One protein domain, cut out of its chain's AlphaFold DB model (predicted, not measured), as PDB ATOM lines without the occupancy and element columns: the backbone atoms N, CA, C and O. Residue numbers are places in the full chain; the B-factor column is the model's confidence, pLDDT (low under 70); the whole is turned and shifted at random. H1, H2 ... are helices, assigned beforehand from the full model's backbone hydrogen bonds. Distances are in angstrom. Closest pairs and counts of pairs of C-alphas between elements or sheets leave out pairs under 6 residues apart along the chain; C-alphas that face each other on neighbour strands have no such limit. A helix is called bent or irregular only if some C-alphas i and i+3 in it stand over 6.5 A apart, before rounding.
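This is residues 2 to 33 and 41 to 206 of the 207 residues of an uncharacterized protein of Pseudoxanthomonas dokdonensis (UniProt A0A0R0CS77). Look first for a long helical hairpin: H3 and H4 run side by side in opposite ways and make the long axis of a rod. H1 lies along one side of this hairpin at a shallow tilt, while the shorter H5 folds back over part of H4, and little H2 sits crosswise on H3, in the half of the hairpin away from its turn. The printed part has 198 residues, with five named helices in the order H1, H2, H3, H4, H5 and no named strand; its class is all helix. The whole is loose, with a radius of gyration of the C-alphas of 22.5 A, and spans 78 by 38 by 28 A.

Start at H4, residues 130 to 181, the hub, which touches three other helices. It forms a helical hairpin with H3, residues 80 to 125: they touch at a shallow tilt of 11 degrees, opposite ways, and their closest C-alphas, those of Ile 91 and Ile 165, are 5.6 A apart. With residues 19 to 26 alone, H1, residues 2 to 27, touches H4 at a shallow tilt of 27 degrees, opposite ways; the closest C-alphas, those of Leu 26 and Leu 144, are 7.1 A apart. H1 and H3 are close but not clearly touching, with the C-alphas of Trp 15 and Thr 102 closest at 7.8 A. H1, H3 and H4 form a bundle, three helices running roughly along one another. H5, residues 191 to 204, makes a second helical hairpin with H4: its residues 194 to 199 alone touch H4 at a steep tilt of 39 degrees, opposite ways, and the closest C-alphas, those of Gly 163 and Ala 198, are 6.2 A apart. H2, residues 65 to 70, touches H3 about perpendicular, at 84 degrees, with the C-alphas of Leu 68 and Arg 90 closest at 6.8 A. H5 is apart from H1, H2 and H3. In H1, H2, H3 and H4 every O i to N i+4 pair is within hydrogen-bond range; in H5 it is 8 of 10.

Find C-alpha 130 at (352.787, 233.855, 142.327); from there H4 runs 76.1 A to C-alpha 181 at (332.773, 299.427, 109.183). H3 covers 67.6 A from Ile 80 to Ala 125, H1 37.7 A from Ser 2 to Ile 27, and H2 8.8 A from Ile 65 to Arg 70. H5 covers 20.9 A and ends at C-alpha 204 at (328.401, 270.205, 129.454); it is irregular, but only just, with C-alphas 192 and 195 6.9 A apart.

The two C-alphas farthest apart, those of Thr 128 and Gly 182, are 78.8 A apart. Residues 34 to 40 are not printed, and C-alphas 33 and 41 are 20.1 A apart across this cut, which lies in the link from H1 to H2. The link from H3 to H4 is tight, and those from H2 to H3 and from H4 to H5 are short. Residues 41 to 64 hold no named element. The mean pLDDT of the printed part is 71.4; 82 residues are under 70, among them residues 57 to 80 and 182 to 206.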
ATOM      1  N   SER A   2     346.776 279.372 104.053       49.56
ATOM      2  CA  SER A   2     346.058 278.196 103.490       49.56
ATOM      3  C   SER A   2     346.795 276.843 103.605       49.56
ATOM      4  O   SER A   2     346.179 275.884 104.062       49.56
ATOM      5  N   LYS A   3     348.092 276.757 103.270       54.38
ATOM      6  CA  LYS A   3     348.853 275.489 103.349       54.38
ATOM      7  C   LYS A   3     349.120 275.038 104.786       54.38
ATOM      8  O   LYS A   3     348.838 273.899 105.131       54.38
ATOM      9  N   MET A   4     349.563 275.956 105.644       53.12
ATOM     10  CA  MET A   4     349.816 275.690 107.066       53.12
ATOM     11  C   MET A   4     348.569 275.216 107.821       53.12
ATOM     12  O   MET A   4     348.649 274.354 108.693       53.12
ATOM     13  N   VAL A   5     347.399 275.777 107.493       52.34
ATOM     14  CA  VAL A   5     346.121 275.352 108.077       52.34
ATOM     15  C   VAL A   5     345.709 273.974 107.556       52.34
ATOM     16  O   VAL A   5     345.270 273.155 108.356       52.34
ATOM     17  N   GLN A   6     345.886 273.694 106.262       54.38
ATOM     18  CA  GLN A   6     345.565 272.386 105.679       54.38
ATOM     19  C   GLN A   6     346.439 271.264 106.250       54.38
ATOM     20  O   GLN A   6     345.898 270.294 106.777       54.38
ATOM     21  N   GLU A   7     347.764 271.434 106.258       57.94
ATOM     22  CA  GLU A   7     348.685 270.444 106.832       57.94
ATOM     23  C   GLU A   7     348.399 270.210 108.318       57.94
ATOM     24  O   GLU A   7     348.413 269.073 108.784       57.94
ATOM     25  N   TYR A   8     348.085 271.266 109.075       57.69
ATOM     26  CA  TYR A   8     347.716 271.142 110.484       57.69
ATOM     27  C   TYR A   8     346.407 270.365 110.688       57.69
ATOM     28  O   TYR A   8     346.350 269.528 111.585       57.69
ATOM     29  N   ILE A   9     345.374 270.607 109.874       53.72
ATOM     30  CA  ILE A   9     344.078 269.915 109.987       53.72
ATOM     31  C   ILE A   9     344.234 268.416 109.707       53.72
ATOM     32  O   ILE A   9     343.764 267.600 110.500       53.72
ATOM     33  N   GLU A  10     344.915 268.048 108.621       62.09
ATOM     34  CA  GLU A  10     345.123 266.643 108.240       62.09
ATOM     35  C   GLU A  10     345.954 265.893 109.288       62.09
ATOM     36  O   GLU A  10     345.614 264.785 109.715       62.09
ATOM     37  N   THR A  11     347.013 266.549 109.763       59.44
ATOM     38  CA  THR A  11     347.899 266.043 110.808       59.44
ATOM     39  C   THR A  11     347.116 265.857 112.115       59.44
ATOM     40  O   THR A  11     347.096 264.763 112.672       59.44
ATOM     41  N   ALA A  12     346.365 266.868 112.563       61.25
ATOM     42  CA  ALA A  12     345.559 266.807 113.784       61.25
ATOM     43  C   ALA A  12     344.473 265.717 113.752       61.25
ATOM     44  O   ALA A  12     344.249 265.051 114.765       61.25
ATOM     45  N   GLN A  13     343.814 265.498 112.608       63.91
ATOM     46  CA  GLN A  13     342.810 264.438 112.467       63.91
ATOM     47  C   GLN A  13     343.428 263.043 112.583       63.91
ATOM     48  O   GLN A  13     342.918 262.210 113.337       63.91
ATOM     49  N   ARG A  14     344.554 262.801 111.898       66.19
ATOM     50  CA  ARG A  14     345.310 261.546 112.023       66.19
ATOM     51  C   ARG A  14     345.761 261.308 113.472       66.19
ATOM     52  O   ARG A  14     345.705 260.178 113.964       66.19
ATOM     53  N   TRP A  15     346.144 262.368 114.184       63.88
ATOM     54  CA  TRP A  15     346.577 262.274 115.582       63.88
ATOM     55  C   TRP A  15     345.452 261.983 116.558       63.88
ATOM     56  O   TRP A  15     345.624 261.140 117.438       63.88
ATOM     57  N   LYS A  16     344.289 262.612 116.378       66.44
ATOM     58  CA  LYS A  16     343.111 262.318 117.194       66.44
ATOM     59  C   LYS A  16     342.728 260.842 117.091       66.44
ATOM     60  O   LYS A  16     342.587 260.181 118.110       66.44
ATOM     61  N   GLN A  17     342.675 260.307 115.871       70.38
ATOM     62  CA  GLN A  17     342.380 258.889 115.644       70.38
ATOM     63  C   GLN A  17     343.389 257.963 116.337       70.38
ATOM     64  O   GLN A  17     343.009 256.934 116.888       70.38
ATOM     65  N   THR A  18     344.669 258.339 116.337       65.19
ATOM     66  CA  THR A  18     345.734 257.557 116.978       65.19
ATOM     67  C   THR A  18     345.585 257.537 118.499       65.19
ATOM     68  O   THR A  18     345.665 256.471 119.110       65.19
ATOM     69  N   ALA A  19     345.340 258.696 119.113       66.88
ATOM     70  CA  ALA A  19     345.133 258.791 120.553       66.88
ATOM     71  C   ALA A  19     343.857 258.060 120.996       66.88
ATOM     72  O   ALA A  19     343.906 257.276 121.943       66.88
ATOM     73  N   ASP A  20     342.753 258.232 120.261       68.88
ATOM     74  CA  ASP A  20     341.487 257.541 120.526       68.88
ATOM     75  C   ASP A  20     341.669 256.018 120.420       68.88
ATOM     76  O   ASP A  20     341.191 255.259 121.265       68.88
ATOM     77  N   HIS A  21     342.417 255.549 119.417       71.00
ATOM     78  CA  HIS A  21     342.743 254.134 119.269       71.00
ATOM     79  C   HIS A  21     343.576 253.604 120.444       71.00
ATOM     80  O   HIS A  21     343.277 252.532 120.974       71.00
ATOM     81  N   TYR A  22     344.583 254.362 120.894       66.94
ATOM     82  CA  TYR A  22     345.402 254.004 122.054       66.94
ATOM     83  C   TYR A  22     344.545 253.898 123.320       66.94
ATOM     84  O   TYR A  22     344.607 252.900 124.038       66.94
ATOM     85  N   GLN A  23     343.683 254.885 123.556       67.38
ATOM     86  CA  GLN A  23     342.766 254.903 124.689       67.38
ATOM     87  C   GLN A  23     341.796 253.712 124.655       67.38
ATOM     88  O   GLN A  23     341.592 253.048 125.671       67.38
ATOM     89  N   GLN A  24     341.253 253.368 123.484       70.06
ATOM     90  CA  GLN A  24     340.399 252.188 123.324       70.06
ATOM     91  C   GLN A  24     341.133 250.878 123.623       70.06
ATOM     92  O   GLN A  24     340.545 249.973 124.219       70.06
ATOM     93  N   GLN A  25     342.396 250.753 123.214       65.81
ATOM     94  CA  GLN A  25     343.198 249.572 123.519       65.81
ATOM     95  C   GLN A  25     343.488 249.450 125.020       65.81
ATOM     96  O   GLN A  25     343.363 248.355 125.568       65.81
ATOM     97  N   LEU A  26     343.788 250.563 125.701       65.69
ATOM     98  CA  LEU A  26     343.968 250.591 127.157       65.69
ATOM     99  C   LEU A  26     342.712 250.122 127.908       65.69
ATOM    100  O   LEU A  26     342.818 249.352 128.859       65.69
ATOM    101  N   ILE A  27     341.522 250.551 127.466       63.81
ATOM    102  CA  ILE A  27     340.239 250.191 128.098       63.81
ATOM    103  C   ILE A  27     339.926 248.690 127.943       63.81
ATOM    104  O   ILE A  27     339.346 248.079 128.838       63.81
ATOM    105  N   LYS A  28     340.311 248.063 126.824       60.88
ATOM    106  CA  LYS A  28     339.932 246.681 126.458       60.88
ATOM    107  C   LYS A  28     340.826 245.587 127.065       60.88
ATOM    108  O   LYS A  28     340.999 244.531 126.462       60.88
ATOM    109  N   PHE A  29     341.409 245.805 128.237       53.62
ATOM    110  CA  PHE A  29     342.544 245.010 128.715       53.62
ATOM    111  C   PHE A  29     342.302 243.482 128.835       53.62
ATOM    112  O   PHE A  29     341.821 242.983 129.849       53.62
ATOM    113  N   LYS A  30     342.731 242.730 127.805       46.34
ATOM    114  CA  LYS A  30     343.319 241.374 127.838       46.34
ATOM    115  C   LYS A  30     344.258 241.236 126.631       46.34
ATOM    116  O   LYS A  30     343.792 241.231 125.499       46.34
ATOM    117  N   LYS A  31     345.567 241.084 126.890       48.19
ATOM    118  CA  LYS A  31     346.646 240.884 125.896       48.19
ATOM    119  C   LYS A  31     346.698 241.972 124.817       48.19
ATOM    120  O   LYS A  31     346.224 241.791 123.699       48.19
ATOM    121  N   LEU A  32     347.333 243.091 125.150       50.12
ATOM    122  CA  LEU A  32     347.651 244.135 124.182       50.12
ATOM    123  C   LEU A  32     348.604 243.592 123.111       50.12
ATOM    124  O   LEU A  32     349.808 243.481 123.322       50.12
ATOM    125  N   THR A  33     348.066 243.296 121.931       46.03
ATOM    126  CA  THR A  33     348.846 243.389 120.694       46.03
ATOM    127  C   THR A  33     348.702 244.829 120.240       46.03
ATOM    128  O   THR A  33     347.876 245.153 119.389       46.03
ATOM    129  N   ASP A  41     359.678 257.922 114.139       53.47
ATOM    130  CA  ASP A  41     359.941 259.121 114.944       53.47
ATOM    131  C   ASP A  41     360.574 260.206 114.049       53.47
ATOM    132  O   ASP A  41     361.648 260.723 114.337       53.47
ATOM    133  N   ASP A  42     359.961 260.477 112.892       60.53
ATOM    134  CA  ASP A  42     360.444 261.459 111.917       60.53
ATOM    135  C   ASP A  42     359.867 262.859 112.171       60.53
ATOM    136  O   ASP A  42     360.342 263.847 111.609       60.53
ATOM    137  N   PHE A  43     358.879 262.966 113.064       67.00
ATOM    138  CA  PHE A  43     358.265 264.235 113.407       67.00
ATOM    139  C   PHE A  43     359.205 265.042 114.309       67.00
ATOM    140  O   PHE A  43     359.308 264.833 115.521       67.00
ATOM    141  N   SER A  44     359.911 265.994 113.708       80.81
ATOM    142  CA  SER A  44     360.715 266.975 114.432       80.81
ATOM    143  C   SER A  44     359.822 267.981 115.153       80.81
ATOM    144  O   SER A  44     358.804 268.412 114.614       80.81
ATOM    145  N   LEU A  45     360.245 268.424 116.339       85.00
ATOM    146  CA  LEU A  45     359.617 269.575 116.985       85.00
ATOM    147  C   LEU A  45     359.740 270.803 116.074       85.00
ATOM    148  O   LEU A  45     360.769 271.010 115.430       85.00
ATOM    149  N   ARG A  46     358.685 271.612 116.026       85.19
ATOM    150  CA  ARG A  46     358.675 272.899 115.335       85.19
ATOM    151  C   ARG A  46     359.259 273.971 116.236       85.19
ATOM    152  O   ARG A  46     358.994 273.988 117.438       85.19
ATOM    153  N   ASP A  47     360.000 274.893 115.637       87.38
ATOM    154  CA  ASP A  47     360.365 276.127 116.320       87.38
ATOM    155  C   ASP A  47     359.101 276.913 116.700       87.38
ATOM    156  O   ASP A  47     358.104 276.903 115.970       87.38
ATOM    157  N   ALA A  48     359.134 277.605 117.839       82.06
ATOM    158  CA  ALA A  48     358.012 278.413 118.308       82.06
ATOM    159  C   ALA A  48     357.579 279.462 117.265       82.06
ATOM    160  O   ALA A  48     356.384 279.733 117.126       82.06
ATOM    161  N   THR A  49     358.537 279.995 116.501       83.69
ATOM    162  CA  THR A  49     358.356 281.047 115.493       83.69
ATOM    163  C   THR A  49     358.040 280.533 114.087       83.69
ATOM    164  O   THR A  49     357.807 281.337 113.186       83.69
ATOM    165  N   TYR A  50     357.977 279.213 113.880       85.12
ATOM    166  CA  TYR A  50     357.705 278.625 112.568       85.12
ATOM    167  C   TYR A  50     356.372 279.129 111.980       85.12
ATOM    168  O   TYR A  50     355.305 278.860 112.536       85.12
ATOM    169  N   GLY A  51     356.431 279.856 110.858       84.62
ATOM    170  CA  GLY A  51     355.271 280.457 110.189       84.62
ATOM    171  C   GLY A  51     354.820 281.814 110.747       84.62
ATOM    172  O   GLY A  51     353.745 282.288 110.379       84.62
ATOM    173  N   MET A  52     355.585 282.448 111.648       85.44
ATOM    174  CA  MET A  52     355.278 283.805 112.140       85.44
ATOM    175  C   MET A  52     355.536 284.894 111.090       85.44
ATOM    176  O   MET A  52     354.986 285.989 111.191       85.44
ATOM    177  N   ASP A  53     356.350 284.599 110.082       82.31
ATOM    178  CA  ASP A  53     356.602 285.436 108.911       82.31
ATOM    179  C   ASP A  53     355.369 285.572 108.002       82.31
ATOM    180  O   ASP A  53     355.216 286.593 107.334       82.31
ATOM    181  N   GLU A  54     354.428 284.621 108.051       83.00
ATOM    182  CA  GLU A  54     353.136 284.722 107.353       83.00
ATOM    183  C   GLU A  54     352.166 285.737 107.990       83.00
ATOM    184  O   GLU A  54     351.097 286.004 107.430       83.00
ATOM    185  N   CYS A  55     352.490 286.278 109.169       83.50
ATOM    186  CA  CYS A  55     351.651 287.267 109.837       83.50
ATOM    187  C   CYS A  55     351.789 288.660 109.202       83.50
ATOM    188  O   CYS A  55     352.881 289.047 108.790       83.50
ATOM    189  N   PRO A  56     350.701 289.452 109.143       78.00
ATOM    190  CA  PRO A  56     350.733 290.776 108.528       78.00
ATOM    191  C   PRO A  56     351.745 291.693 109.229       78.00
ATOM    192  O   PRO A  56     351.837 291.696 110.453       78.00
ATOM    193  N   GLY A  57     352.501 292.474 108.453       69.50
ATOM    194  CA  GLY A  57     353.498 293.408 108.989       69.50
ATOM    195  C   GLY A  57     354.756 292.744 109.565       69.50
ATOM    196  O   GLY A  57     355.467 293.377 110.339       69.50
ATOM    197  N   SER A  58     355.042 291.483 109.218       60.84
ATOM    198  CA  SER A  58     356.226 290.730 109.671       60.84
ATOM    199  C   SER A  58     357.568 291.294 109.184       60.84
ATOM    200  O   SER A  58     358.618 290.912 109.706       60.84
ATOM    201  N   ASP A  59     357.556 292.258 108.264       52.97
ATOM    202  CA  ASP A  59     358.754 292.927 107.778       52.97
ATOM    203  C   ASP A  59     359.423 293.749 108.906       52.97
ATOM    204  O   ASP A  59     359.011 294.862 109.232       52.97
ATOM    205  N   LYS A  60     360.532 293.220 109.446       48.53
ATOM    206  CA  LYS A  60     361.615 293.944 110.159       48.53
ATOM    207  C   LYS A  60     361.501 294.239 111.665       48.53
ATOM    208  O   LYS A  60     362.332 294.997 112.158       48.53
ATOM    209  N   PHE A  61     360.598 293.620 112.428       50.94
ATOM    210  CA  PHE A  61     360.629 293.757 113.900       50.94
ATOM    211  C   PHE A  61     361.016 292.450 114.605       50.94
ATOM    212  O   PHE A  61     360.431 291.415 114.278       50.94
ATOM    213  N   PRO A  62     361.967 292.479 115.563       55.09
ATOM    214  CA  PRO A  62     362.260 291.322 116.400       55.09
ATOM    215  C   PRO A  62     361.003 290.937 117.185       55.09
ATOM    216  O   PRO A  62     360.341 291.783 117.780       55.09
ATOM    217  N   ILE A  63     360.652 289.655 117.128       60.72
ATOM    218  CA  ILE A  63     359.469 289.114 117.794       60.72
ATOM    219  C   ILE A  63     359.830 288.860 119.256       60.72
ATOM    220  O   ILE A  63     360.633 287.973 119.545       60.72
ATOM    221  N   ASP A  64     359.217 289.609 120.172       67.31
ATOM    222  CA  ASP A  64     359.292 289.319 121.603       67.31
ATOM    223  C   ASP A  64     358.210 288.292 121.981       67.31
ATOM    224  O   ASP A  64     357.028 288.601 122.163       67.31
ATOM    225  N   ILE A  65     358.624 287.026 122.062       65.25
ATOM    226  CA  ILE A  65     357.750 285.907 122.440       65.25
ATOM    227  C   ILE A  65     357.259 286.062 123.889       65.25
ATOM    228  O   ILE A  65     356.136 285.663 124.206       65.25
ATOM    229  N   GLU A  66     358.070 286.646 124.773       65.44
ATOM    230  CA  GLU A  66     357.735 286.804 126.187       65.44
ATOM    231  C   GLU A  66     356.633 287.855 126.377       65.44
ATOM    232  O   GLU A  66     355.662 287.621 127.106       65.44
ATOM    233  N   GLU A  67     356.711 288.974 125.655       65.25
ATOM    234  CA  GLU A  67     355.656 289.992 125.617       65.25
ATOM    235  C   GLU A  67     354.337 289.437 125.048       65.25
ATOM    236  O   GLU A  67     353.242 289.705 125.569       65.25
ATOM    237  N   LEU A  68     354.439 288.607 124.005       61.47
ATOM    238  CA  LEU A  68     353.292 288.003 123.337       61.47
ATOM    239  C   LEU A  68     352.497 287.075 124.269       61.47
ATOM    240  O   LEU A  68     351.264 287.075 124.212       61.47
ATOM    241  N   ILE A  69     353.200 286.324 125.125       65.31
ATOM    242  CA  ILE A  69     352.623 285.414 126.128       65.31
ATOM    243  C   ILE A  69     352.012 286.192 127.300       65.31
ATOM    244  O   ILE A  69     350.939 285.829 127.786       65.31
ATOM    245  N   ARG A  70     352.666 287.265 127.766       61.44
ATOM    246  CA  ARG A  70     352.207 288.058 128.925       61.44
ATOM    247  C   ARG A  70     350.942 288.866 128.642       61.44
ATOM    248  O   ARG A  70     350.169 289.158 129.555       61.44
ATOM    249  N   THR A  71     350.705 289.228 127.388       58.69
ATOM    250  CA  THR A  71     349.556 290.051 127.019       58.69
ATOM    251  C   THR A  71     348.324 289.172 126.782       58.69
ATOM    252  O   THR A  71     348.129 288.607 125.713       58.69
ATOM    253  N   VAL A  72     347.451 289.068 127.785       55.12
ATOM    254  CA  VAL A  72     346.272 288.177 127.752       55.12
ATOM    255  C   VAL A  72     345.145 288.691 126.844       55.12
ATOM    256  O   VAL A  72     344.349 287.899 126.348       55.12
ATOM    257  N   ARG A  73     345.059 290.005 126.593       58.03
ATOM    258  CA  ARG A  73     343.969 290.609 125.803       58.03
ATOM    259  C   ARG A  73     344.496 291.473 124.653       58.03
ATOM    260  O   ARG A  73     345.387 292.282 124.908       58.03
ATOM    261  N   PRO A  74     343.974 291.323 123.421       56.28
ATOM    262  CA  PRO A  74     344.252 292.259 122.333       56.28
ATOM    263  C   PRO A  74     343.800 293.677 122.703       56.28
ATOM    264  O   PRO A  74     342.731 293.864 123.298       56.28
ATOM    265  N   ASN A  75     344.594 294.687 122.358       56.38
ATOM    266  CA  ASN A  75     344.227 296.084 122.545       56.38
ATOM    267  C   ASN A  75     343.440 296.592 121.335       56.38
ATOM    268  O   ASN A  75     343.972 297.243 120.449       56.38
ATOM    269  N   LEU A  76     342.126 296.394 121.355       52.75
ATOM    270  CA  LEU A  76     341.204 296.774 120.275       52.75
ATOM    271  C   LEU A  76     341.086 298.300 120.014       52.75
ATOM    272  O   LEU A  76     340.230 298.716 119.237       52.75
ATOM    273  N   ARG A  77     341.898 299.136 120.685       46.59
ATOM    274  CA  ARG A  77     342.054 300.590 120.463       46.59
ATOM    275  C   ARG A  77     343.402 300.974 119.828       46.59
ATOM    276  O   ARG A  77     343.624 302.156 119.589       46.59
ATOM    277  N   GLY A  78     344.312 300.018 119.630       56.12
ATOM    278  CA  GLY A  78     345.595 300.237 118.962       56.12
ATOM    279  C   GLY A  78     345.460 300.330 117.440       56.12
ATOM    280  O   GLY A  78     344.358 300.272 116.892       56.12
ATOM    281  N   GLU A  79     346.591 300.446 116.743       63.19
ATOM    282  CA  GLU A  79     346.609 300.288 115.289       63.19
ATOM    283  C   GLU A  79     346.103 298.887 114.929       63.19
ATOM    284  O   GLU A  79     346.681 297.878 115.330       63.19
ATOM    285  N   ILE A  80     345.001 298.817 114.175       69.12
ATOM    286  CA  ILE A  80     344.306 297.553 113.879       69.12
ATOM    287  C   ILE A  80     345.248 296.528 113.234       69.12
ATOM    288  O   ILE A  80     345.143 295.333 113.507       69.12
ATOM    289  N   VAL A  81     346.187 296.996 112.408       70.06
ATOM    290  CA  VAL A  81     347.195 296.155 111.750       70.06
ATOM    291  C   VAL A  81     348.146 295.525 112.771       70.06
ATOM    292  O   VAL A  81     348.421 294.330 112.685       70.06
ATOM    293  N   GLU A  82     348.589 296.287 113.769       74.69
ATOM    294  CA  GLU A  82     349.485 295.799 114.823       74.69
ATOM    295  C   GLU A  82     348.785 294.779 115.734       74.69
ATOM    296  O   GLU A  82     349.355 293.759 116.119       74.69
ATOM    297  N   GLU A  83     347.501 294.984 116.020       76.19
ATOM    298  CA  GLU A  83     346.717 294.021 116.797       76.19
ATOM    299  C   GLU A  83     346.402 292.743 116.017       76.19
ATOM    300  O   GLU A  83     346.510 291.644 116.566       76.19
ATOM    301  N   GLN A  84     346.082 292.853 114.724       78.56
ATOM    302  CA  GLN A  84     345.943 291.681 113.855       78.56
ATOM    303  C   GLN A  84     347.253 290.894 113.752       78.56
ATOM    304  O   GLN A  84     347.230 289.660 113.771       78.56
ATOM    305  N   ARG A  85     348.399 291.583 113.707       83.25
ATOM    306  CA  ARG A  85     349.720 290.953 113.744       83.25
ATOM    307  C   ARG A  85     349.934 290.174 115.040       83.25
ATOM    308  O   ARG A  85     350.252 288.985 114.976       83.25
ATOM    309  N   LYS A  86     349.710 290.796 116.201       83.00
ATOM    310  CA  LYS A  86     349.852 290.148 117.520       83.00
ATOM    311  C   LYS A  86     348.938 288.933 117.665       83.00
ATOM    312  O   LYS A  86     349.370 287.883 118.139       83.00
ATOM    313  N   ILE A  87     347.684 289.042 117.225       85.00
ATOM    314  CA  ILE A  87     346.743 287.916 117.224       85.00
ATOM    315  C   ILE A  87     347.249 286.785 116.326       85.00
ATOM    316  O   ILE A  87     347.283 285.634 116.762       85.00
ATOM    317  N   CYS A  88     347.699 287.097 115.109       88.12
ATOM    318  CA  CYS A  88     348.263 286.099 114.205       88.12
ATOM    319  C   CYS A  88     349.469 285.382 114.828       88.12
ATOM    320  O   CYS A  88     349.506 284.151 114.848       88.12
ATOM    321  N   GLN A  89     350.413 286.127 115.409       87.88
ATOM    322  CA  GLN A  89     351.595 285.556 116.057       87.88
ATOM    323  C   GLN A  89     351.212 284.625 117.214       87.88
ATOM    324  O   GLN A  89     351.787 283.546 117.350       87.88
ATOM    325  N   ARG A  90     350.194 284.984 118.012       86.31
ATOM    326  CA  ARG A  90     349.675 284.116 119.086       86.31
ATOM    327  C   ARG A  90     349.042 282.842 118.551       86.31
ATOM    328  O   ARG A  90     349.265 281.776 119.119       86.31
ATOM    329  N   ILE A  91     348.283 282.932 117.458       87.81
ATOM    330  CA  ILE A  91     347.702 281.757 116.796       87.81
ATOM    331  C   ILE A  91     348.817 280.826 116.310       87.81
ATOM    332  O   ILE A  91     348.733 279.617 116.525       87.81
ATOM    333  N   VAL A  92     349.854 281.368 115.667       89.19
ATOM    334  CA  VAL A  92     351.006 280.586 115.191       89.19
ATOM    335  C   VAL A  92     351.714 279.905 116.362       89.19
ATOM    336  O   VAL A  92     351.887 278.686 116.342       89.19
ATOM    337  N   LEU A  93     352.023 280.654 117.424       89.25
ATOM    338  CA  LEU A  93     352.655 280.118 118.628       89.25
ATOM    339  C   LEU A  93     351.818 278.994 119.261       89.25
ATOM    340  O   LEU A  93     352.346 277.934 119.593       89.25
ATOM    341  N   ALA A  94     350.503 279.193 119.395       87.75
ATOM    342  CA  ALA A  94     349.594 278.191 119.944       87.75
ATOM    343  C   ALA A  94     349.555 276.914 119.089       87.75
ATOM    344  O   ALA A  94     349.605 275.811 119.634       87.75
ATOM    345  N   LYS A  95     349.525 277.045 117.756       87.88
ATOM    346  CA  LYS A  95     349.569 275.904 116.827       87.88
ATOM    347  C   LYS A  95     350.885 275.134 116.926       87.88
ATOM    348  O   LYS A  95     350.856 273.903 116.959       87.88
ATOM    349  N   ASN A  96     352.016 275.834 117.003       88.19
ATOM    350  CA  ASN A  96     353.336 275.212 117.125       88.19
ATOM    351  C   ASN A  96     353.493 274.495 118.472       88.19
ATOM    352  O   ASN A  96     353.916 273.341 118.502       88.19
ATOM    353  N   ASN A  97     353.055 275.117 119.569       89.69
ATOM    354  CA  ASN A  97     353.058 274.490 120.891       89.69
ATOM    355  C   ASN A  97     352.172 273.240 120.932       89.69
ATOM    356  O   ASN A  97     352.637 272.178 121.340       89.69
ATOM    357  N   LYS A  98     350.933 273.324 120.429       86.88
ATOM    358  CA  LYS A  98     350.032 272.164 120.354       86.88
ATOM    359  C   LYS A  98     350.617 271.024 119.512       86.88
ATOM    360  O   LYS A  98     350.481 269.851 119.875       86.88
ATOM    361  N   TYR A  99     351.268 271.350 118.394       85.12
ATOM    362  CA  TYR A  99     351.967 270.365 117.572       85.12
ATOM    363  C   TYR A  99     353.092 269.686 118.369       85.12
ATOM    364  O   TYR A  99     353.118 268.462 118.470       85.12
ATOM    365  N   ASN A 100     353.961 270.468 119.011       89.00
ATOM    366  CA  ASN A 100     355.087 269.957 119.797       89.00
ATOM    367  C   ASN A 100     354.652 269.086 120.981       89.00
ATOM    368  O   ASN A 100     355.266 268.048 121.241       89.00
ATOM    369  N   ASP A 101     353.577 269.462 121.675       88.12
ATOM    370  CA  ASP A 101     353.009 268.644 122.750       88.12
ATOM    371  C   ASP A 101     352.475 267.311 122.225       88.12
ATOM    372  O   ASP A 101     352.646 266.278 122.871       88.12
ATOM    373  N   THR A 102     351.868 267.312 121.036       84.25
ATOM    374  CA  THR A 102     351.412 266.086 120.368       84.25
ATOM    375  C   THR A 102     352.581 265.169 120.023       84.25
ATOM    376  O   THR A 102     352.540 263.989 120.370       84.25
ATOM    377  N   ILE A 103     353.658 265.699 119.438       83.81
ATOM    378  CA  ILE A 103     354.866 264.910 119.148       83.81
ATOM    379  C   ILE A 103     355.491 264.359 120.438       83.81
ATOM    380  O   ILE A 103     355.878 263.192 120.506       83.81
ATOM    381  N   THR A 104     355.540 265.168 121.497       87.38
ATOM    382  CA  THR A 104     356.049 264.739 122.809       87.38
ATOM    383  C   THR A 104     355.203 263.614 123.406       87.38
ATOM    384  O   THR A 104     355.746 262.629 123.917       87.38
ATOM    385  N   MET A 105     353.875 263.715 123.310       84.56
ATOM    386  CA  MET A 105     352.969 262.663 123.765       84.56
ATOM    387  C   MET A 105     353.187 261.371 122.979       84.56
ATOM    388  O   MET A 105     353.304 260.307 123.574       84.56
ATOM    389  N   MET A 106     353.347 261.438 121.657       78.12
ATOM    390  CA  MET A 106     353.635 260.246 120.858       78.12
ATOM    391  C   MET A 106     354.919 259.539 121.280       78.12
ATOM    392  O   MET A 106     354.914 258.326 121.482       78.12
ATOM    393  N   ARG A 107     356.012 260.292 121.445       83.31
ATOM    394  CA  ARG A 107     357.279 259.737 121.940       83.31
ATOM    395  C   ARG A 107     357.091 259.074 123.298       83.31
ATOM    396  O   ARG A 107     357.611 257.984 123.528       83.31
ATOM    397  N   THR A 108     356.288 259.694 124.161       85.44
ATOM    398  CA  THR A 108     355.912 259.127 125.457       85.44
ATOM    399  C   THR A 108     355.173 257.802 125.283       85.44
ATOM    400  O   THR A 108     355.573 256.818 125.891       85.44
ATOM    401  N   LEU A 109     354.162 257.716 124.416       80.50
ATOM    402  CA  LEU A 109     353.411 256.477 124.168       80.50
ATOM    403  C   LEU A 109     354.289 255.359 123.584       80.50
ATOM    404  O   LEU A 109     354.199 254.217 124.031       80.50
ATOM    405  N   ILE A 110     355.188 255.678 122.647       78.62
ATOM    406  CA  ILE A 110     356.168 254.719 122.108       78.62
ATOM    407  C   ILE A 110     357.063 254.187 123.231       78.62
ATOM    408  O   ILE A 110     357.319 252.984 123.318       78.62
ATOM    409  N   GLN A 111     357.522 255.069 124.119       84.19
ATOM    410  CA  GLN A 111     358.333 254.677 125.265       84.19
ATOM    411  C   GLN A 111     357.543 253.809 126.260       84.19
ATOM    412  O   GLN A 111     358.045 252.770 126.686       84.19
ATOM    413  N   ARG A 112     356.287 254.160 126.568       82.75
ATOM    414  CA  ARG A 112     355.389 253.361 127.426       82.75
ATOM    415  C   ARG A 112     355.139 251.971 126.849       82.75
ATOM    416  O   ARG A 112     355.101 250.996 127.595       82.75
ATOM    417  N   GLN A 113     355.039 251.857 125.528       78.19
ATOM    418  CA  GLN A 113     354.908 250.567 124.859       78.19
ATOM    419  C   GLN A 113     356.151 249.686 125.055       78.19
ATOM    420  O   GLN A 113     356.019 248.489 125.314       78.19
ATOM    421  N   ARG A 114     357.361 250.259 124.968       82.62
ATOM    422  CA  ARG A 114     358.611 249.525 125.243       82.62
ATOM    423  C   ARG A 114     358.701 249.090 126.706       82.62
ATOM    424  O   ARG A 114     359.094 247.959 126.980       82.62
ATOM    425  N   GLU A 115     358.301 249.960 127.632       86.00
ATOM    426  CA  GLU A 115     358.224 249.641 129.065       86.00
ATOM    427  C   GLU A 115     357.267 248.469 129.318       86.00
ATOM    428  O   GLU A 115     357.630 247.519 130.009       86.00
ATOM    429  N   LEU A 116     356.089 248.471 128.688       83.00
ATOM    430  CA  LEU A 116     355.124 247.379 128.804       83.00
ATOM    431  C   LEU A 116     355.673 246.052 128.256       83.00
ATOM    432  O   LEU A 116     355.510 245.013 128.890       83.00
ATOM    433  N   GLN A 117     356.356 246.073 127.107       81.25
ATOM    434  CA  GLN A 117     356.999 244.876 126.547       81.25
ATOM    435  C   GLN A 117     358.072 244.307 127.480       81.25
ATOM    436  O   GLN A 117     358.185 243.088 127.610       81.25
ATOM    437  N   ALA A 118     358.839 245.171 128.150       84.75
ATOM    438  CA  ALA A 118     359.825 244.739 129.133       84.75
ATOM    439  C   ALA A 118     359.159 244.085 130.356       84.75
ATOM    440  O   ALA A 118     359.617 243.032 130.802       84.75
ATOM    441  N   ILE A 119     358.058 244.659 130.855       83.00
ATOM    442  CA  ILE A 119     357.276 244.095 131.965       83.00
ATOM    443  C   ILE A 119     356.715 242.718 131.576       83.00
ATOM    444  O   ILE A 119     356.930 241.745 132.293       83.00
ATOM    445  N   GLU A 120     356.084 242.572 130.411       79.38
ATOM    446  CA  GLU A 120     355.583 241.262 129.951       79.38
ATOM    447  C   GLU A 120     356.720 240.241 129.739       79.38
ATOM    448  O   GLU A 120     356.565 239.054 130.032       79.38
ATOM    449  N   GLY A 121     357.902 240.690 129.303       81.06
ATOM    450  CA  GLY A 121     359.099 239.849 129.225       81.06
ATOM    451  C   GLY A 121     359.551 239.320 130.591       81.06
ATOM    452  O   GLY A 121     359.869 238.136 130.723       81.06
ATOM    453  N   GLN A 122     359.518 240.158 131.633       80.81
ATOM    454  CA  GLN A 122     359.795 239.723 133.009       80.81
ATOM    455  C   GLN A 122     358.772 238.691 133.485       80.81
ATOM    456  O   GLN A 122     359.143 237.700 134.111       80.81
ATOM    457  N   ARG A 123     357.494 238.878 133.138       78.06
ATOM    458  CA  ARG A 123     356.422 237.932 133.457       78.06
ATOM    459  C   ARG A 123     356.695 236.537 132.899       78.06
ATOM    460  O   ARG A 123     356.502 235.545 133.595       78.06
ATOM    461  N   ALA A 124     357.183 236.462 131.660       76.50
ATOM    462  CA  ALA A 124     357.567 235.200 131.032       76.50
ATOM    463  C   ALA A 124     358.778 234.541 131.722       76.50
ATOM    464  O   ALA A 124     358.852 233.314 131.790       76.50
ATOM    465  N   ALA A 125     359.704 235.337 132.266       79.69
ATOM    466  CA  ALA A 125     360.913 234.847 132.929       79.69
ATOM    467  C   ALA A 125     360.676 234.316 134.358       79.69
ATOM    468  O   ALA A 125     361.407 233.437 134.809       79.69
ATOM    469  N   VAL A 126     359.663 234.818 135.077       79.44
ATOM    470  CA  VAL A 126     359.393 234.436 136.482       79.44
ATOM    471  C   VAL A 126     358.583 233.139 136.643       79.44
ATOM    472  O   VAL A 126     358.391 232.660 137.764       79.44
ATOM    473  N   GLY A 127     358.125 232.539 135.538       74.81
ATOM    474  CA  GLY A 127     357.445 231.242 135.529       74.81
ATOM    475  C   GLY A 127     356.142 231.238 136.336       74.81
ATOM    476  O   GLY A 127     355.229 232.013 136.068       74.81
ATOM    477  N   THR A 128     356.032 230.337 137.317       78.88
ATOM    478  CA  THR A 128     354.819 230.134 138.138       78.88
ATOM    479  C   THR A 128     354.874 230.809 139.513       78.88
ATOM    480  O   THR A 128     353.963 230.613 140.325       78.88
ATOM    481  N   ASN A 129     355.917 231.603 139.799       86.75
ATOM    482  CA  ASN A 129     356.058 232.290 141.082       86.75
ATOM    483  C   ASN A 129     354.947 233.337 141.254       86.75
ATOM    484  O   ASN A 129     354.982 234.409 140.654       86.75
ATOM    485  N   GLN A 130     353.980 233.033 142.119       82.19
ATOM    486  CA  GLN A 130     352.787 233.855 142.327       82.19
ATOM    487  C   GLN A 130     353.103 235.269 142.834       82.19
ATOM    488  O   GLN A 130     352.453 236.221 142.415       82.19
ATOM    489  N   GLY A 131     354.118 235.433 143.689       83.06
ATOM    490  CA  GLY A 131     354.516 236.750 144.195       83.06
ATOM    491  C   GLY A 131     355.144 237.622 143.107       83.06
ATOM    492  O   GLY A 131     354.829 238.804 142.996       83.06
ATOM    493  N   ALA A 132     355.983 237.021 142.261       81.50
ATOM    494  CA  ALA A 132     356.595 237.714 141.131       81.50
ATOM    495  C   ALA A 132     355.569 238.059 140.038       81.50
ATOM    496  O   ALA A 132     355.616 239.153 139.477       81.50
ATOM    497  N   LEU A 133     354.604 237.169 139.784       82.94
ATOM    498  CA  LEU A 133     353.479 237.435 138.882       82.94
ATOM    499  C   LEU A 133     352.595 238.578 139.401       82.94
ATOM    500  O   LEU A 133     352.275 239.486 138.642       82.94
ATOM    501  N   ALA A 134     352.273 238.595 140.698       84.00
ATOM    502  CA  ALA A 134     351.488 239.673 141.298       84.00
ATOM    503  C   ALA A 134     352.221 241.028 141.256       84.00
ATOM    504  O   ALA A 134     351.610 242.062 140.989       84.00
ATOM    505  N   ALA A 135     353.538 241.039 141.491       84.75
ATOM    506  CA  ALA A 135     354.351 242.248 141.361       84.75
ATOM    507  C   ALA A 135     354.343 242.789 139.921       84.75
ATOM    508  O   ALA A 135     354.184 243.993 139.715       84.75
ATOM    509  N   ASN A 136     354.446 241.897 138.936       85.69
ATOM    510  CA  ASN A 136     354.389 242.235 137.519       85.69
ATOM    511  C   ASN A 136     353.017 242.793 137.095       85.69
ATOM    512  O   ASN A 136     352.942 243.810 136.402       85.69
ATOM    513  N   ASP A 137     351.931 242.178 137.569       81.69
ATOM    514  CA  ASP A 137     350.568 242.651 137.317       81.69
ATOM    515  C   ASP A 137     350.353 244.054 137.924       81.69
ATOM    516  O   ASP A 137     349.800 244.941 137.267       81.69
ATOM    517  N   ASN A 138     350.856 244.305 139.140       86.81
ATOM    518  CA  ASN A 138     350.805 245.628 139.778       86.81
ATOM    519  C   ASN A 138     351.602 246.684 139.001       86.81
ATOM    520  O   ASN A 138     351.156 247.823 138.838       86.81
ATOM    521  N   GLU A 139     352.789 246.326 138.512       87.38
ATOM    522  CA  GLU A 139     353.615 247.216 137.701       87.38
ATOM    523  C   GLU A 139     352.946 247.554 136.362       87.38
ATOM    524  O   GLU A 139     352.913 248.724 135.969       87.38
ATOM    525  N   THR A 140     352.312 246.564 135.732       84.25
ATOM    526  CA  THR A 140     351.479 246.756 134.541       84.25
ATOM    527  C   THR A 140     350.341 247.737 134.826       84.25
ATOM    528  O   THR A 140     350.203 248.741 134.130       84.25
ATOM    529  N   GLN A 141     349.561 247.525 135.892       83.94
ATOM    530  CA  GLN A 141     348.459 248.426 136.259       83.94
ATOM    531  C   GLN A 141     348.930 249.861 136.529       83.94
ATOM    532  O   GLN A 141     348.285 250.821 136.092       83.94
ATOM    533  N   ARG A 142     350.076 250.026 137.201       88.38
ATOM    534  CA  ARG A 142     350.677 251.340 137.463       88.38
ATOM    535  C   ARG A 142     351.059 252.049 136.165       88.38
ATOM    536  O   ARG A 142     350.760 253.234 136.008       88.38
ATOM    537  N   LEU A 143     351.696 251.334 135.237       87.12
ATOM    538  CA  LEU A 143     352.087 251.875 133.936       87.12
ATOM    539  C   LEU A 143     350.866 252.333 133.129       87.12
ATOM    540  O   LEU A 143     350.871 253.433 132.570       87.12
ATOM    541  N   LEU A 144     349.801 251.530 133.111       82.62
ATOM    542  CA  LEU A 144     348.558 251.863 132.412       82.62
ATOM    543  C   LEU A 144     347.873 253.075 133.027       82.62
ATOM    544  O   LEU A 144     347.500 253.995 132.307       82.62
ATOM    545  N   THR A 145     347.767 253.113 134.356       85.19
ATOM    546  CA  THR A 145     347.170 254.245 135.078       85.19
ATOM    547  C   THR A 145     347.898 255.542 134.745       85.19
ATOM    548  O   THR A 145     347.266 256.538 134.394       85.19
ATOM    549  N   ARG A 146     349.236 255.520 134.772       88.19
ATOM    550  CA  ARG A 146     350.055 256.673 134.388       88.19
ATOM    551  C   ARG A 146     349.831 257.080 132.934       88.19
ATOM    552  O   ARG A 146     349.628 258.255 132.666       88.19
ATOM    553  N   THR A 147     349.816 256.115 132.022       84.56
ATOM    554  CA  THR A 147     349.624 256.381 130.589       84.56
ATOM    555  C   THR A 147     348.252 256.997 130.307       84.56
ATOM    556  O   THR A 147     348.148 257.938 129.526       84.56
ATOM    557  N   THR A 148     347.199 256.527 130.980       83.00
ATOM    558  CA  THR A 148     345.855 257.112 130.883       83.00
ATOM    559  C   THR A 148     345.822 258.550 131.402       83.00
ATOM    560  O   THR A 148     345.220 259.412 130.767       83.00
ATOM    561  N   MET A 149     346.484 258.838 132.528       87.06
ATOM    562  CA  MET A 149     346.588 260.212 133.039       87.06
ATOM    563  C   MET A 149     347.331 261.128 132.060       87.06
ATOM    564  O   MET A 149     346.853 262.228 131.784       87.06
ATOM    565  N   ASP A 150     348.451 260.658 131.505       86.69
ATOM    566  CA  ASP A 150     349.247 261.382 130.511       86.69
ATOM    567  C   ASP A 150     348.378 261.731 129.279       86.69
ATOM    568  O   ASP A 150     348.312 262.895 128.873       86.69
ATOM    569  N   LEU A 151     347.632 260.757 128.739       82.25
ATOM    570  CA  LEU A 151     346.703 260.952 127.614       82.25
ATOM    571  C   LEU A 151     345.597 261.964 127.920       82.25
ATOM    572  O   LEU A 151     345.371 262.880 127.129       82.25
ATOM    573  N   ASN A 152     344.933 261.826 129.069       82.88
ATOM    574  CA  ASN A 152     343.863 262.734 129.480       82.88
ATOM    575  C   ASN A 152     344.380 264.172 129.616       82.88
ATOM    576  O   ASN A 152     343.731 265.122 129.170       82.88
ATOM    577  N   PHE A 153     345.572 264.340 130.196       87.88
ATOM    578  CA  PHE A 153     346.207 265.644 130.329       87.88
ATOM    579  C   PHE A 153     346.526 266.261 128.962       87.88
ATOM    580  O   PHE A 153     346.186 267.421 128.714       87.88
ATOM    581  N   TRP A 154     347.120 265.489 128.048       87.25
ATOM    582  CA  TRP A 154     347.384 265.956 126.686       87.25
ATOM    583  C   TRP A 154     346.101 266.321 125.935       87.25
ATOM    584  O   TRP A 154     346.055 267.375 125.302       87.25
ATOM    585  N   GLN A 155     345.044 265.511 126.036       82.06
ATOM    586  CA  GLN A 155     343.776 265.779 125.357       82.06
ATOM    587  C   GLN A 155     343.122 267.063 125.882       82.06
ATOM    588  O   GLN A 155     342.672 267.895 125.090       82.06
ATOM    589  N   SER A 156     343.147 267.271 127.202       83.88
ATOM    590  CA  SER A 156     342.687 268.508 127.838       83.88
ATOM    591  C   SER A 156     343.482 269.724 127.351       83.88
ATOM    592  O   SER A 156     342.903 270.713 126.897       83.88
ATOM    593  N   ARG A 157     344.818 269.628 127.336       83.75
ATOM    594  CA  ARG A 157     345.696 270.704 126.856       83.75
ATOM    595  C   ARG A 157     345.487 271.003 125.367       83.75
ATOM    596  O   ARG A 157     345.417 272.167 124.983       83.75
ATOM    597  N   SER A 158     345.322 269.976 124.533       83.88
ATOM    598  CA  SER A 158     344.996 270.128 123.109       83.88
ATOM    599  C   SER A 158     343.658 270.843 122.906       83.88
ATOM    600  O   SER A 158     343.573 271.742 122.070       83.88
ATOM    601  N   SER A 159     342.630 270.478 123.678       80.94
ATOM    602  CA  SER A 159     341.318 271.136 123.644       80.94
ATOM    603  C   SER A 159     341.407 272.608 124.068       80.94
ATOM    604  O   SER A 159     340.841 273.484 123.416       80.94
ATOM    605  N   ALA A 160     342.196 272.908 125.104       79.44
ATOM    606  CA  ALA A 160     342.444 274.280 125.538       79.44
ATOM    607  C   ALA A 160     343.114 275.123 124.438       79.44
ATOM    608  O   ALA A 160     342.710 276.265 124.213       79.44
ATOM    609  N   TYR A 161     344.088 274.564 123.709       85.56
ATOM    610  CA  TYR A 161     344.679 275.239 122.551       85.56
ATOM    611  C   TYR A 161     343.664 275.490 121.435       85.56
ATOM    612  O   TYR A 161     343.683 276.572 120.854       85.56
ATOM    613  N   ASP A 162     342.770 274.541 121.145       81.19
ATOM    614  CA  ASP A 162     341.723 274.738 120.134       81.19
ATOM    615  C   ASP A 162     340.765 275.867 120.526       81.19
ATOM    616  O   ASP A 162     340.486 276.744 119.710       81.19
ATOM    617  N   GLY A 163     340.328 275.901 121.790       79.31
ATOM    618  CA  GLY A 163     339.505 276.992 122.315       79.31
ATOM    619  C   GLY A 163     340.215 278.348 122.262       79.31
ATOM    620  O   GLY A 163     339.619 279.344 121.856       79.31
ATOM    621  N   TYR A 164     341.502 278.389 122.612       83.19
ATOM    622  CA  TYR A 164     342.310 279.608 122.550       83.19
ATOM    623  C   TYR A 164     342.500 280.117 121.114       83.19
ATOM    624  O   TYR A 164     342.320 281.305 120.850       83.19
ATOM    625  N   ILE A 165     342.816 279.222 120.172       84.44
ATOM    626  CA  ILE A 165     342.955 279.563 118.749       84.44
ATOM    627  C   ILE A 165     341.626 280.082 118.192       84.44
ATOM    628  O   ILE A 165     341.631 281.098 117.501       84.44
ATOM    629  N   ALA A 166     340.504 279.429 118.508       82.69
ATOM    630  CA  ALA A 166     339.181 279.862 118.059       82.69
ATOM    631  C   ALA A 166     338.832 281.266 118.577       82.69
ATOM    632  O   ALA A 166     338.436 282.125 117.793       82.69
ATOM    633  N   ALA A 167     339.065 281.539 119.866       80.19
ATOM    634  CA  ALA A 167     338.830 282.862 120.447       80.19
ATOM    635  C   ALA A 167     339.674 283.956 119.764       80.19
ATOM    636  O   ALA A 167     339.163 285.020 119.420       80.19
ATOM    637  N   LEU A 168     340.954 283.679 119.493       84.19
ATOM    638  CA  LEU A 168     341.827 284.603 118.765       84.19
ATOM    639  C   LEU A 168     341.363 284.844 117.319       84.19
ATOM    640  O   LEU A 168     341.473 285.960 116.811       84.19
ATOM    641  N   GLN A 169     340.841 283.819 116.643       84.56
ATOM    642  CA  GLN A 169     340.277 283.963 115.298       84.56
ATOM    643  C   GLN A 169     339.023 284.846 115.304       84.56
ATOM    644  O   GLN A 169     338.906 285.734 114.461       84.56
ATOM    645  N   GLU A 170     338.131 284.670 116.282       82.62
ATOM    646  CA  GLU A 170     336.959 285.536 116.461       82.62
ATOM    647  C   GLU A 170     337.358 286.999 116.720       82.62
ATOM    648  O   GLU A 170     336.778 287.915 116.126       82.62
ATOM    649  N   ASP A 171     338.380 287.229 117.550       80.31
ATOM    650  CA  ASP A 171     338.926 288.565 117.807       80.31
ATOM    651  C   ASP A 171     339.500 289.202 116.528       80.31
ATOM    652  O   ASP A 171     339.234 290.374 116.241       80.31
ATOM    653  N   SER A 172     340.228 288.424 115.716       81.38
ATOM    654  CA  SER A 172     340.745 288.869 114.413       81.38
ATOM    655  C   SER A 172     339.617 289.270 113.457       81.38
ATOM    656  O   SER A 172     339.663 290.345 112.852       81.38
ATOM    657  N   ASP A 173     338.575 288.444 113.340       80.88
ATOM    658  CA  ASP A 173     337.410 288.724 112.493       80.88
ATOM    659  C   ASP A 173     336.675 289.987 112.945       80.88
ATOM    660  O   ASP A 173     336.181 290.779 112.132       80.88
ATOM    661  N   ARG A 174     336.595 290.197 114.260       77.25
ATOM    662  CA  ARG A 174     335.973 291.381 114.843       77.25
ATOM    663  C   ARG A 174     336.786 292.640 114.554       77.25
ATOM    664  O   ARG A 174     336.195 293.642 114.154       77.25
ATOM    665  N   LEU A 175     338.114 292.581 114.679       77.25
ATOM    666  CA  LEU A 175     339.022 293.663 114.283       77.25
ATOM    667  C   LEU A 175     338.913 293.989 112.791       77.25
ATOM    668  O   LEU A 175     338.840 295.160 112.426       77.25
ATOM    669  N   ALA A 176     338.832 292.974 111.928       76.81
ATOM    670  CA  ALA A 176     338.643 293.173 110.493       76.81
ATOM    671  C   ALA A 176     337.308 293.874 110.184       76.81
ATOM    672  O   ALA A 176     337.262 294.831 109.411       76.81
ATOM    673  N   LYS A 177     336.212 293.456 110.833       77.69
ATOM    674  CA  LYS A 177     334.903 294.128 110.718       77.69
ATOM    675  C   LYS A 177     334.964 295.578 111.204       77.69
ATOM    676  O   LYS A 177     334.394 296.449 110.554       77.69
ATOM    677  N   CYS A 178     335.675 295.824 112.298       72.25
ATOM    678  CA  CYS A 178     335.957 297.148 112.845       72.25
ATOM    679  C   CYS A 178     336.706 298.052 111.852       72.25
ATOM    680  O   CYS A 178     336.288 299.185 111.635       72.25
ATOM    681  N   ALA A 179     337.761 297.544 111.204       69.56
ATOM    682  CA  ALA A 179     338.497 298.285 110.179       69.56
ATOM    683  C   ALA A 179     337.617 298.651 108.976       69.56
ATOM    684  O   ALA A 179     337.733 299.749 108.441       69.56
ATOM    685  N   MET A 180     336.725 297.747 108.559       72.56
ATOM    686  CA  MET A 180     335.867 297.961 107.388       72.56
ATOM    687  C   MET A 180     334.645 298.847 107.655       72.56
ATOM    688  O   MET A 180     334.157 299.494 106.734       72.56
ATOM    689  N   ARG A 181     334.086 298.822 108.873       76.88
ATOM    690  CA  ARG A 181     332.773 299.427 109.183       76.88
ATOM    691  C   ARG A 181     332.813 300.495 110.281       76.88
ATOM    692  O   ARG A 181     331.776 301.084 110.567       76.88
ATOM    693  N   GLY A 182     333.978 300.741 110.880       60.69
ATOM    694  CA  GLY A 182     334.119 301.519 112.111       60.69
ATOM    695  C   GLY A 182     333.795 300.681 113.354       60.69
ATOM    696  O   GLY A 182     332.939 299.794 113.323       60.69
ATOM    697  N   CYS A 183     334.499 300.934 114.460       61.50
ATOM    698  CA  CYS A 183     334.241 300.250 115.726       61.50
ATOM    699  C   CYS A 183     333.132 300.958 116.519       61.50
ATOM    700  O   CYS A 183     333.278 302.144 116.809       61.50
ATOM    701  N   PRO A 184     332.065 300.259 116.946       55.59
ATOM    702  CA  PRO A 184     331.168 300.792 117.965       55.59
ATOM    703  C   PRO A 184     331.894 300.884 119.319       55.59
ATOM    704  O   PRO A 184     332.635 299.970 119.697       55.59
ATOM    705  N   ASP A 185     331.670 301.965 120.068       47.75
ATOM    706  CA  ASP A 185     332.173 302.114 121.437       47.75
ATOM    707  C   ASP A 185     331.684 300.940 122.308       47.75
ATOM    708  O   ASP A 185     330.484 300.741 122.479       47.75
ATOM    709  N   GLY A 186     332.604 300.121 122.843       51.56
ATOM    710  CA  GLY A 186     332.255 299.015 123.758       51.56
ATOM    711  C   GLY A 186     332.851 297.634 123.457       51.56
ATOM    712  O   GLY A 186     332.490 296.657 124.115       51.56
ATOM    713  N   LEU A 187     333.796 297.506 122.515       51.12
ATOM    714  CA  LEU A 187     334.420 296.213 122.181       51.12
ATOM    715  C   LEU A 187     335.117 295.483 123.358       51.12
ATOM    716  O   LEU A 187     335.286 294.262 123.297       51.12
ATOM    717  N   GLN A 188     335.464 296.205 124.429       47.06
ATOM    718  CA  GLN A 188     336.237 295.731 125.588       47.06
ATOM    719  C   GLN A 188     335.546 294.655 126.449       47.06
ATOM    720  O   GLN A 188     336.238 293.870 127.095       47.06
ATOM    721  N   ASN A 189     334.211 294.565 126.447       47.19
ATOM    722  CA  ASN A 189     333.473 293.752 127.432       47.19
ATOM    723  C   ASN A 189     333.245 292.278 127.049       47.19
ATOM    724  O   ASN A 189     332.682 291.528 127.840       47.19
ATOM    725  N   LEU A 190     333.664 291.834 125.859       47.16
ATOM    726  CA  LEU A 190     333.315 290.497 125.344       47.16
ATOM    727  C   LEU A 190     334.431 289.446 125.466       47.16
ATOM    728  O   LEU A 190     334.129 288.256 125.516       47.16
ATOM    729  N   ILE A 191     335.694 289.865 125.617       47.06
ATOM    730  CA  ILE A 191     336.854 288.953 125.730       47.06
ATOM    731  C   ILE A 191     336.798 288.116 127.027       47.06
ATOM    732  O   ILE A 191     337.334 287.013 127.088       47.06
ATOM    733  N   GLY A 192     336.115 288.602 128.072       42.84
ATOM    734  CA  GLY A 192     335.991 287.893 129.354       42.84
ATOM    735  C   GLY A 192     335.032 286.695 129.351       42.84
ATOM    736  O   GLY A 192     335.154 285.837 130.220       42.84
ATOM    737  N   ASN A 193     334.113 286.606 128.382       44.75
ATOM    738  CA  ASN A 193     332.977 285.677 128.463       44.75
ATOM    739  C   ASN A 193     333.156 284.387 127.634       44.75
ATOM    740  O   ASN A 193     332.503 283.386 127.919       44.75
ATOM    741  N   VAL A 194     334.039 284.367 126.626       48.19
ATOM    742  CA  VAL A 194     334.125 283.235 125.673       48.19
ATOM    743  C   VAL A 194     335.038 282.108 126.155       48.19
ATOM    744  O   VAL A 194     334.686 280.942 125.987       48.19
ATOM    745  N   VAL A 195     336.158 282.417 126.826       44.88
ATOM    746  CA  VAL A 195     337.022 281.380 127.433       44.88
ATOM    747  C   VAL A 195     336.212 280.520 128.401       44.88
ATOM    748  O   VAL A 195     336.335 279.297 128.374       44.88
ATOM    749  N   GLN A 196     335.323 281.149 129.179       39.72
ATOM    750  CA  GLN A 196     334.369 280.452 130.036       39.72
ATOM    751  C   GLN A 196     333.353 279.650 129.216       39.72
ATOM    752  O   GLN A 196     333.145 278.490 129.529       39.72
ATOM    753  N   ALA A 197     332.773 280.192 128.140       40.94
ATOM    754  CA  ALA A 197     331.755 279.491 127.351       40.94
ATOM    755  C   ALA A 197     332.278 278.258 126.587       40.94
ATOM    756  O   ALA A 197     331.581 277.247 126.529       40.94
ATOM    757  N   ALA A 198     333.489 278.302 126.020       41.34
ATOM    758  CA  ALA A 198     334.063 277.165 125.292       41.34
ATOM    759  C   ALA A 198     334.465 276.016 126.236       41.34
ATOM    760  O   ALA A 198     334.192 274.853 125.936       41.34
ATOM    761  N   THR A 199     335.039 276.335 127.405       46.34
ATOM    762  CA  THR A 199     335.328 275.327 128.441       46.34
ATOM    763  C   THR A 199     334.057 274.804 129.113       46.34
ATOM    764  O   THR A 199     333.951 273.592 129.294       46.34
ATOM    765  N   LEU A 200     333.057 275.654 129.398       40.22
ATOM    766  CA  LEU A 200     331.760 275.198 129.923       40.22
ATOM    767  C   LEU A 200     331.037 274.304 128.917       40.22
ATOM    768  O   LEU A 200     330.513 273.267 129.296       40.22
ATOM    769  N   LYS A 201     331.007 274.666 127.631       42.53
ATOM    770  CA  LYS A 201     330.285 273.888 126.616       42.53
ATOM    771  C   LYS A 201     330.927 272.526 126.373       42.53
ATOM    772  O   LYS A 201     330.200 271.559 126.192       42.53
ATOM    773  N   ALA A 202     332.258 272.437 126.412       47.81
ATOM    774  CA  ALA A 202     332.950 271.154 126.367       47.81
ATOM    775  C   ALA A 202     332.606 270.295 127.597       47.81
ATOM    776  O   ALA A 202     332.263 269.128 127.429       47.81
ATOM    777  N   ALA A 203     332.606 270.884 128.799       44.00
ATOM    778  CA  ALA A 203     332.245 270.191 130.037       44.00
ATOM    779  C   ALA A 203     330.767 269.750 130.086       44.00
ATOM    780  O   ALA A 203     330.489 268.673 130.588       44.00
ATOM    781  N   LEU A 204     329.836 270.532 129.523       42.38
ATOM    782  CA  LEU A 204     328.401 270.205 129.454       42.38
ATOM    783  C   LEU A 204     328.007 269.307 128.268       42.38
ATOM    784  O   LEU A 204     326.863 268.878 128.188       42.38
ATOM    785  N   SER A 205     328.910 269.061 127.315       43.44
ATOM    786  CA  SER A 205     328.675 268.127 126.196       43.44
ATOM    787  C   SER A 205     329.168 266.703 126.476       43.44
ATOM    788  O   SER A 205     329.046 265.829 125.619       43.44
ATOM    789  N   VAL A 206     329.743 266.492 127.661       45.41
ATOM    790  CA  VAL A 206     330.132 265.190 128.207       45.41
ATOM    791  C   VAL A 206     329.177 264.879 129.362       45.41
ATOM    792  O   VAL A 206     329.601 264.824 130.505       45.41
TER     793      VAL A 206